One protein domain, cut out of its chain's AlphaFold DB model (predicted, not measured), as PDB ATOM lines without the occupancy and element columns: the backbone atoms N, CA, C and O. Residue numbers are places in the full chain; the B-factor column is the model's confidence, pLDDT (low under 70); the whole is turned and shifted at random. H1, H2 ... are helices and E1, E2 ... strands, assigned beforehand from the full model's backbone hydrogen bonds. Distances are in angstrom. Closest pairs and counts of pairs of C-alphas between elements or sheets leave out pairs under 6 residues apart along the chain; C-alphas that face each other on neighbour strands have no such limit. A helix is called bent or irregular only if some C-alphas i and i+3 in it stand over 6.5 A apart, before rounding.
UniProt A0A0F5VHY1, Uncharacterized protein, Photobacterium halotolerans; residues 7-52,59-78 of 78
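AT A GLANCE: This is residues 7 to 52 and 59 to 78 of the 78 residues of an uncharacterized protein of Photobacterium halotolerans (UniProt A0A0F5VHY1). At one end of this flat, loose model the small hairpin E1 E2 and helix H2 run side by side, and at the other end the longest helix, H3, reaches away from them. The short helix H1 sits between the two ends, and the hairpin's long loop, residues 31 to 41, extends toward it. The printed part has 66 residues, in the order H1, H2, E1, E2, H3; the two strands are antiparallel and the class is mostly helix. The whole is loose, with a radius of gyration of the C-alphas of 13.6 A, and spans 45 by 26 by 13 A.

IN THESE COORDINATES: Find E1 at residues 28 to 30, from C-alpha 28 at (152.039, 210.255, 157.590), and E2 at residues 42 to 44. H2, residues 14 to 26, is 17.4 A long and irregular, but only just: C-alphas 21 and 24 are 7.0 A apart. H1, residues 7 to 11, begins at (170.811, 206.588, 158.269). H3, residues 63 to 76, runs 20.4 A to C-alpha 76 at (184.832, 209.271, 164.520).

HOW THE PARTS SIT: Look first at the hairpin E1 and E2, at 155 degrees between directions: N 29 and O 43 are 3.0 A apart, within hydrogen-bond range. H2 comes closest to E1 at the C-alphas of Leu 23 and Ala 29, 5.5 A. H2 and E2 are near each other. H1 and H2 are close but not clearly touching; their closest C-alphas, Met 9 and Ile 15, are 6.1 A apart. H1 and H3 are near each other, while H2 and H3 are only just apart, 8.4 A at the closest. Every O i to N i+4 pair is within hydrogen-bond range in H1 and H3, and 6 of 9 in H2.

THE WHOLE: The farthest C-alphas, Asp 47 and Leu 78, are 46.2 A apart. Residues 53 to 58 are not printed; C-alphas 52 and 59 are 11.8 A apart. The link from E1 to E2 is long. Residues 77 to 78 are under 70 in pLDDT.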
ATOM      1  N   ASN A   7     170.347 207.871 157.727       97.12
ATOM      2  CA  ASN A   7     170.811 206.588 158.269       97.12
ATOM      3  C   ASN A   7     171.259 206.762 159.715       97.12
ATOM      4  O   ASN A   7     170.781 206.053 160.598       97.12
ATOM      5  N   GLN A   8     172.060 207.785 159.974       97.38
ATOM      6  CA  GLN A   8     172.500 208.145 161.314       97.38
ATOM      7  C   GLN A   8     171.314 208.553 162.200       97.38
ATOM      8  O   GLN A   8     171.225 208.124 163.349       97.38
ATOM      9  N   MET A   9     170.329 209.286 161.668       97.50
ATOM     10  CA  MET A   9     169.074 209.556 162.389       97.50
ATOM     11  C   MET A   9     168.304 208.273 162.737       97.50
ATOM     12  O   MET A   9     167.738 208.167 163.829       97.50
ATOM     13  N   SER A  10     168.281 207.289 161.833       96.62
ATOM     14  CA  SER A  10     167.677 205.979 162.095       96.62
ATOM     15  C   SER A  10     168.430 205.215 163.180       96.62
ATOM     16  O   SER A  10     167.803 204.607 164.040       96.62
ATOM     17  N   GLU A  11     169.761 205.259 163.173       96.75
ATOM     18  CA  GLU A  11     170.603 204.612 164.181       96.75
ATOM     19  C   GLU A  11     170.480 205.221 165.578       96.75
ATOM     20  O   GLU A  11     170.826 204.555 166.558       96.75
ATOM     21  N   LEU A  12     170.026 206.473 165.667       97.81
ATOM     22  CA  LEU A  12     169.680 207.159 166.913       97.81
ATOM     23  C   LEU A  12     168.231 206.872 167.358       97.81
ATOM     24  O   LEU A  12     167.774 207.424 168.358       97.81
ATOM     25  N   GLY A  13     167.475 206.066 166.602       97.12
ATOM     26  CA  GLY A  13     166.060 205.794 166.868       97.12
ATOM     27  C   GLY A  13     165.131 206.984 166.616       97.12
ATOM     28  O   GLY A  13     163.954 206.947 166.976       97.12
ATOM     29  N   LEU A  14     165.638 208.065 166.015       97.88
ATOM     30  CA  LEU A  14     164.897 209.320 165.875       97.88
ATOM     31  C   LEU A  14     163.880 209.271 164.736       97.88
ATOM     32  O   LEU A  14     162.841 209.914 164.846       97.88
ATOM     33  N   ILE A  15     164.128 208.485 163.682       97.25
ATOM     34  CA  ILE A  15     163.132 208.277 162.617       97.25
ATOM     35  C   ILE A  15     161.879 207.605 163.175       97.25
ATOM     36  O   ILE A  15     160.777 208.099 162.953       97.25
ATOM     37  N   GLU A  16     162.039 206.515 163.930       96.31
ATOM     38  CA  GLU A  16     160.904 205.829 164.550       96.31
ATOM     39  C   GLU A  16     160.157 206.760 165.499       96.31
ATOM     40  O   GLU A  16     158.930 206.794 165.482       96.31
ATOM     41  N   ARG A  17     160.885 207.555 166.287       96.94
ATOM     42  CA  ARG A  17     160.282 208.514 167.207       96.94
ATOM     43  C   ARG A  17     159.463 209.585 166.484       96.94
ATOM     44  O   ARG A  17     158.321 209.821 166.860       96.94
ATOM     45  N   ILE A  18     160.010 210.194 165.428       97.06
ATOM     46  CA  ILE A  18     159.293 211.161 164.579       97.06
ATOM     47  C   ILE A  18     158.037 210.512 163.991       97.06
ATOM     48  O   ILE A  18     156.953 211.093 164.043       97.06
ATOM     49  N   ASN A  19     158.179 209.296 163.467       96.75
ATOM     50  CA  ASN A  19     157.070 208.559 162.891       96.75
ATOM     51  C   ASN A  19     155.984 208.275 163.927       96.75
ATOM     52  O   ASN A  19     154.858 208.709 163.739       96.75
ATOM     53  N   ARG A  20     156.308 207.648 165.057       95.12
ATOM     54  CA  ARG A  20     155.320 207.285 166.083       95.12
ATOM     55  C   ARG A  20     154.676 208.484 166.768       95.12
ATOM     56  O   ARG A  20     153.470 208.476 166.981       95.12
ATOM     57  N   GLU A  21     155.472 209.474 167.166       94.94
ATOM     58  CA  GLU A  21     154.995 210.566 168.023       94.94
ATOM     59  C   GLU A  21     154.331 211.694 167.224       94.94
ATOM     60  O   GLU A  21     153.455 212.373 167.755       94.94
ATOM     61  N   VAL A  22     154.738 211.911 165.966       96.12
ATOM     62  CA  VAL A  22     154.306 213.077 165.177       96.12
ATOM     63  C   VAL A  22     153.555 212.681 163.913       96.12
ATOM     64  O   VAL A  22     152.469 213.200 163.675       96.12
ATOM     65  N   LEU A  23     154.118 211.800 163.082       97.12
ATOM     66  CA  LEU A  23     153.605 211.590 161.723       97.12
ATOM     67  C   LEU A  23     152.480 210.550 161.649       97.12
ATOM     68  O   LEU A  23     151.453 210.809 161.028       97.12
ATOM     69  N   HIS A  24     152.626 209.413 162.321       95.94
ATOM     70  CA  HIS A  24     151.645 208.329 162.326       95.94
ATOM     71  C   HIS A  24     150.257 208.774 162.818       95.94
ATOM     72  O   HIS A  24     149.279 208.424 162.156       95.94
ATOM     73  N   PRO A  25     150.127 209.606 163.880       94.38
ATOM     74  CA  PRO A  25     148.834 210.168 164.285       94.38
ATOM     75  C   PRO A  25     148.148 211.030 163.214       94.38
ATOM     76  O   PRO A  25     146.962 211.326 163.334       94.38
ATOM     77  N   LEU A  26     148.890 211.464 162.192       96.12
ATOM     78  CA  LEU A  26     148.408 212.261 161.065       96.12
ATOM     79  C   LEU A  26     148.249 211.432 159.780       96.12
ATOM     80  O   LEU A  26     148.006 212.007 158.720       96.12
ATOM     81  N   GLY A  27     148.446 210.110 159.841       96.69
ATOM     82  CA  GLY A  27     148.462 209.253 158.657       96.69
ATOM     83  C   GLY A  27     149.683 209.478 157.762       96.69
ATOM     84  O   GLY A  27     149.629 209.190 156.569       96.69
ATOM     85  N   LEU A  28     150.792 209.989 158.313       97.31
ATOM     86  CA  LEU A  28     152.039 210.255 157.590       97.31
ATOM     87  C   LEU A  28     153.187 209.354 158.070       97.31
ATOM     88  O   LEU A  28     153.208 208.933 159.223       97.31
ATOM     89  N   ALA A  29     154.187 209.119 157.218       96.94
ATOM     90  CA  ALA A  29     155.443 208.479 157.616       96.94
ATOM     91  C   ALA A  29     156.633 209.015 156.806       96.94
ATOM     92  O   ALA A  29     156.558 209.135 155.584       96.94
ATOM     93  N   VAL A  30     157.751 209.322 157.467       97.00
ATOM     94  CA  VAL A  30     159.004 209.679 156.794       97.00
ATOM     95  C   VAL A  30     159.711 208.426 156.288       97.00
ATOM     96  O   VAL A  30     159.807 207.418 156.995       97.00
ATOM     97  N   SER A  31     160.197 208.495 155.051       94.69
ATOM     98  CA  SER A  31     161.001 207.440 154.440       94.69
ATOM     99  C   SER A  31     162.482 207.587 154.781       94.69
ATOM    100  O   SER A  31     162.959 208.631 155.224       94.69
ATOM    101  N   ARG A  32     163.235 206.522 154.529       95.75
ATOM    102  CA  ARG A  32     164.688 206.578 154.450       95.75
ATOM    103  C   ARG A  32     165.154 205.623 153.374       95.75
ATOM    104  O   ARG A  32     164.752 204.462 153.371       95.75
ATOM    105  N   ASN A  33     166.065 206.092 152.543       96.69
ATOM    106  CA  ASN A  33     166.825 205.261 151.641       96.69
ATOM    107  C   ASN A  33     168.134 204.822 152.322       96.69
ATOM    108  O   ASN A  33     169.007 205.663 152.562       96.69
ATOM    109  N   PRO A  34     168.287 203.530 152.670       95.88
ATOM    110  CA  PRO A  34     169.476 203.042 153.358       95.88
ATOM    111  C   PRO A  34     170.749 203.123 152.510       95.88
ATOM    112  O   PRO A  34     171.834 203.201 153.077       95.88
ATOM    113  N   GLU A  35     170.630 203.136 151.181       97.31
ATOM    114  CA  GLU A  35     171.777 203.191 150.270       97.31
ATOM    115  C   GLU A  35     172.344 204.609 150.144       97.31
ATOM    116  O   GLU A  35     173.550 204.776 149.982       97.31
ATOM    117  N   THR A  36     171.487 205.633 150.232       96.62
ATOM    118  CA  THR A  36     171.878 207.035 149.994       96.62
ATOM    119  C   THR A  36     171.885 207.906 151.249       96.62
ATOM    120  O   THR A  36     172.443 209.000 151.218       96.62
ATOM    121  N   GLY A  37     171.249 207.464 152.339       96.75
ATOM    122  CA  GLY A  37     171.095 208.259 153.558       96.75
ATOM    123  C   GLY A  37     170.110 209.427 153.416       96.75
ATOM    124  O   GLY A  37     170.100 210.319 154.262       96.75
ATOM    125  N   ILE A  38     169.277 209.442 152.369       97.44
ATOM    126  CA  ILE A  38     168.291 210.499 152.083       97.44
ATOM    127  C   ILE A  38     166.878 210.029 152.464       97.44
ATOM    128  O   ILE A  38     166.555 208.847 152.381       97.44
ATOM    129  N   SER A  39     166.012 210.957 152.877       96.56
ATOM    130  CA  SER A  39     164.561 210.743 152.910       96.56
ATOM    131  C   SER A  39     163.963 211.209 151.586       96.56
ATOM    132  O   SER A  39     163.764 212.409 151.392       96.56
ATOM    133  N   ASP A  40     163.660 210.275 150.689       94.62
ATOM    134  CA  ASP A  40     163.166 210.590 149.343       94.62
ATOM    135  C   ASP A  40     161.719 211.112 149.345       94.62
ATOM    136  O   ASP A  40     161.301 211.821 148.431       94.62
ATOM    137  N   SER A  41     160.916 210.740 150.345       95.44
ATOM    138  CA  SER A  41     159.478 211.045 150.387       95.44
ATOM    139  C   SER A  41     158.874 210.999 151.795       95.44
ATOM    140  O   SER A  41     159.447 210.418 152.721       95.44
ATOM    141  N   ILE A  42     157.678 211.583 151.924       97.31
ATOM    142  CA  ILE A  42     156.728 211.332 153.016       97.31
ATOM    143  C   ILE A  42     155.593 210.483 152.447       97.31
ATOM    144  O   ILE A  42     155.007 210.840 151.426       97.31
ATOM    145  N   PHE A  43     155.284 209.371 153.102       96.38
ATOM    146  CA  PHE A  43     154.169 208.507 152.739       96.38
ATOM    147  C   PHE A  43     152.884 208.954 153.424       96.38
ATOM    148  O   PHE A  43     152.918 209.476 154.538       96.38
ATOM    149  N   ILE A  44     151.759 208.710 152.757       97.25
ATOM    150  CA  ILE A  44     150.407 208.981 153.246       97.25
ATOM    151  C   ILE A  44     149.696 207.632 153.346       97.25
ATOM    152  O   ILE A  44     149.773 206.842 152.408       97.25
ATOM    153  N   ALA A  45     149.064 207.353 154.482       96.62
ATOM    154  CA  ALA A  45     148.276 206.143 154.679       96.62
ATOM    155  C   ALA A  45     146.961 206.221 153.895       96.62
ATOM    156  O   ALA A  45     146.267 207.238 153.949       96.62
ATOM    157  N   ASP A  46     146.589 205.134 153.217       94.06
ATOM    158  CA  ASP A  46     145.347 205.061 152.432       94.06
ATOM    159  C   ASP A  46     144.086 205.124 153.316       94.06
ATOM    160  O   ASP A  46     143.054 205.653 152.903       94.06
ATOM    161  N   ASP A  47     144.171 204.609 154.542       92.00
ATOM    162  CA  ASP A  47     143.104 204.611 155.551       92.00
ATOM    163  C   ASP A  47     143.255 205.740 156.590       92.00
ATOM    164  O   ASP A  47     142.455 205.853 157.521       92.00
ATOM    165  N   GLY A  48     144.259 206.604 156.409       88.31
ATOM    166  CA  GLY A  48     144.551 207.732 157.286       88.31
ATOM    167  C   GLY A  48     145.317 207.385 158.564       88.31
ATOM    168  O   GLY A  48     145.499 208.283 159.387       88.31
ATOM    169  N   VAL A  49     145.789 206.144 158.750       85.56
ATOM    170  CA  VAL A  49     146.538 205.734 159.950       85.56
ATOM    171  C   VAL A  49     147.786 204.928 159.581       85.56
ATOM    172  O   VAL A  49     147.735 203.997 158.789       85.56
ATOM    173  N   TRP A  50     148.927 205.248 160.200       92.06
ATOM    174  CA  TRP A  50     150.108 204.380 160.163       92.06
ATOM    175  C   TRP A  50     150.337 203.717 161.517       92.06
ATOM    176  O   TRP A  50     150.409 204.384 162.548       92.06
ATOM    177  N   GLU A  51     150.567 202.407 161.512       87.12
ATOM    178  CA  GLU A  51     151.014 201.659 162.683       87.12
ATOM    179  C   GLU A  51     152.229 200.810 162.318       87.12
ATOM    180  O   GLU A  51     152.260 200.135 161.289       87.12
ATOM    181  N   TYR A  52     153.259 200.850 163.164       87.56
ATOM    182  CA  TYR A  52     154.319 199.852 163.069       87.56
ATOM    183  C   TYR A  52     153.779 198.492 163.531       87.56
ATOM    184  O   TYR A  52     152.992 198.464 164.483       87.56
ATOM    185  N   THR A  59     163.613 200.812 168.084       93.44
ATOM    186  CA  THR A  59     164.925 201.440 167.952       93.44
ATOM    187  C   THR A  59     165.026 202.741 168.744       93.44
ATOM    188  O   THR A  59     166.118 203.298 168.847       93.44
ATOM    189  N   MET A  60     163.917 203.235 169.310       94.56
ATOM    190  CA  MET A  60     163.889 204.498 170.047       94.56
ATOM    191  C   MET A  60     164.839 204.474 171.245       94.56
ATOM    192  O   MET A  60     164.758 203.616 172.124       94.56
ATOM    193  N   MET A  61     165.710 205.476 171.296       96.31
ATOM    194  CA  MET A  61     166.669 205.684 172.373       96.31
ATOM    195  C   MET A  61     166.186 206.765 173.341       96.31
ATOM    196  O   MET A  61     165.414 207.658 172.976       96.31
ATOM    197  N   SER A  62     166.686 206.734 174.580       97.06
ATOM    198  CA  SER A  62     166.503 207.856 175.501       97.06
ATOM    199  C   SER A  62     167.251 209.098 174.994       97.06
ATOM    200  O   SER A  62     168.241 208.997 174.271       97.06
ATOM    201  N   ASN A  63     166.828 210.295 175.413       97.69
ATOM    202  CA  ASN A  63     167.538 211.530 175.053       97.69
ATOM    203  C   ASN A  63     169.013 211.518 175.500       97.69
ATOM    204  O   ASN A  63     169.847 212.158 174.862       97.69
ATOM    205  N   GLU A  64     169.330 210.841 176.607       98.25
ATOM    206  CA  GLU A  64     170.702 210.694 177.096       98.25
ATOM    207  C   GLU A  64     171.520 209.789 176.169       98.25
ATOM    208  O   GLU A  64     172.609 210.175 175.742       98.25
ATOM    209  N   ASP A  65     170.966 208.639 175.781       98.06
ATOM    210  CA  ASP A  65     171.626 207.697 174.874       98.06
ATOM    211  C   ASP A  65     171.825 208.296 173.477       98.06
ATOM    212  O   ASP A  65     172.905 208.151 172.907       98.06
ATOM    213  N   VAL A  66     170.842 209.047 172.962       98.00
ATOM    214  CA  VAL A  66     170.975 209.805 171.704       98.00
ATOM    215  C   VAL A  66     172.150 210.774 171.787       98.00
ATOM    216  O   VAL A  66     172.983 210.810 170.885       98.00
ATOM    217  N   ARG A  67     172.251 211.558 172.870       97.62
ATOM    218  CA  ARG A  67     173.352 212.519 173.051       97.62
ATOM    219  C   ARG A  67     174.703 211.817 173.143       97.62
ATOM    220  O   ARG A  67     175.665 212.305 172.555       97.62
ATOM    221  N   ARG A  68     174.776 210.690 173.859       97.75
ATOM    222  CA  ARG A  68     176.001 209.892 173.991       97.75
ATOM    223  C   ARG A  68     176.441 209.336 172.636       97.75
ATOM    224  O   ARG A  68     177.567 209.602 172.225       97.75
ATOM    225  N   LYS A  69     175.539 208.667 171.916       96.94
ATOM    226  CA  LYS A  69     175.826 208.066 170.608       96.94
ATOM    227  C   LYS A  69     176.162 209.114 169.548       96.94
ATOM    228  O   LYS A  69     177.106 208.936 168.787       96.94
ATOM    229  N   LEU A  70     175.462 210.249 169.539       96.25
ATOM    230  CA  LEU A  70     175.802 211.358 168.648       96.25
ATOM    231  C   LEU A  70     177.207 211.907 168.944       96.25
ATOM    232  O   LEU A  70     177.963 212.181 168.018       96.25
ATOM    233  N   ALA A  71     177.588 212.045 170.218       95.00
ATOM    234  CA  ALA A  71     178.934 212.485 170.579       95.00
ATOM    235  C   ALA A  71     180.022 211.478 170.161       95.00
ATOM    236  O   ALA A  71     181.127 211.896 169.825       95.00
ATOM    237  N   GLU A  72     179.729 210.177 170.180       95.19
ATOM    238  CA  GLU A  72     180.613 209.123 169.660       95.19
ATOM    239  C   GLU A  72     180.765 209.234 168.137       95.19
ATOM    240  O   GLU A  72     181.885 209.384 167.657       95.19
ATOM    241  N   MET A  73     179.652 209.314 167.396       93.62
ATOM    242  CA  MET A  73     179.652 209.510 165.938       93.62
ATOM    243  C   MET A  73     180.464 210.737 165.512       93.62
ATOM    244  O   MET A  73     181.208 210.693 164.540       93.62
ATOM    245  N   MET A  74     180.347 211.853 166.241       90.00
ATOM    246  CA  MET A  74     181.078 213.081 165.908       90.00
ATOM    247  C   MET A  74     182.582 212.997 166.204       90.00
ATOM    248  O   MET A  74     183.347 213.754 165.610       90.00
ATOM    249  N   LYS A  75     183.021 212.103 167.101       87.81
ATOM    250  CA  LYS A  75     184.451 211.857 167.347       87.81
ATOM    251  C   LYS A  75     185.087 211.028 166.238       87.81
ATOM    252  O   LYS A  75     186.253 211.243 165.956       87.81
ATOM    253  N   GLU A  76     184.341 210.115 165.622       74.31
ATOM    254  CA  GLU A  76     184.832 209.271 164.520       74.31
ATOM    255  C   GLU A  76     185.002 210.040 163.197       74.31
ATOM    256  O   GLU A  76     185.676 209.570 162.286       74.31
ATOM    257  N   ILE A  77     184.405 211.230 163.093       63.16
ATOM    258  CA  ILE A  77     184.516 212.124 161.929       63.16
ATOM    259  C   ILE A  77     185.774 213.022 162.006       63.16
ATOM    260  O   ILE A  77     186.120 213.672 161.018       63.16
ATOM    261  N   LEU A  78     186.457 213.073 163.159       56.56
ATOM    262  CA  LEU A  78     187.656 213.885 163.425       56.56
ATOM    263  C   LEU A  78     188.930 213.033 163.433       56.56
ATOM    264  O   LEU A  78     189.954 213.554 162.936       56.56
TER     265      LEU A  78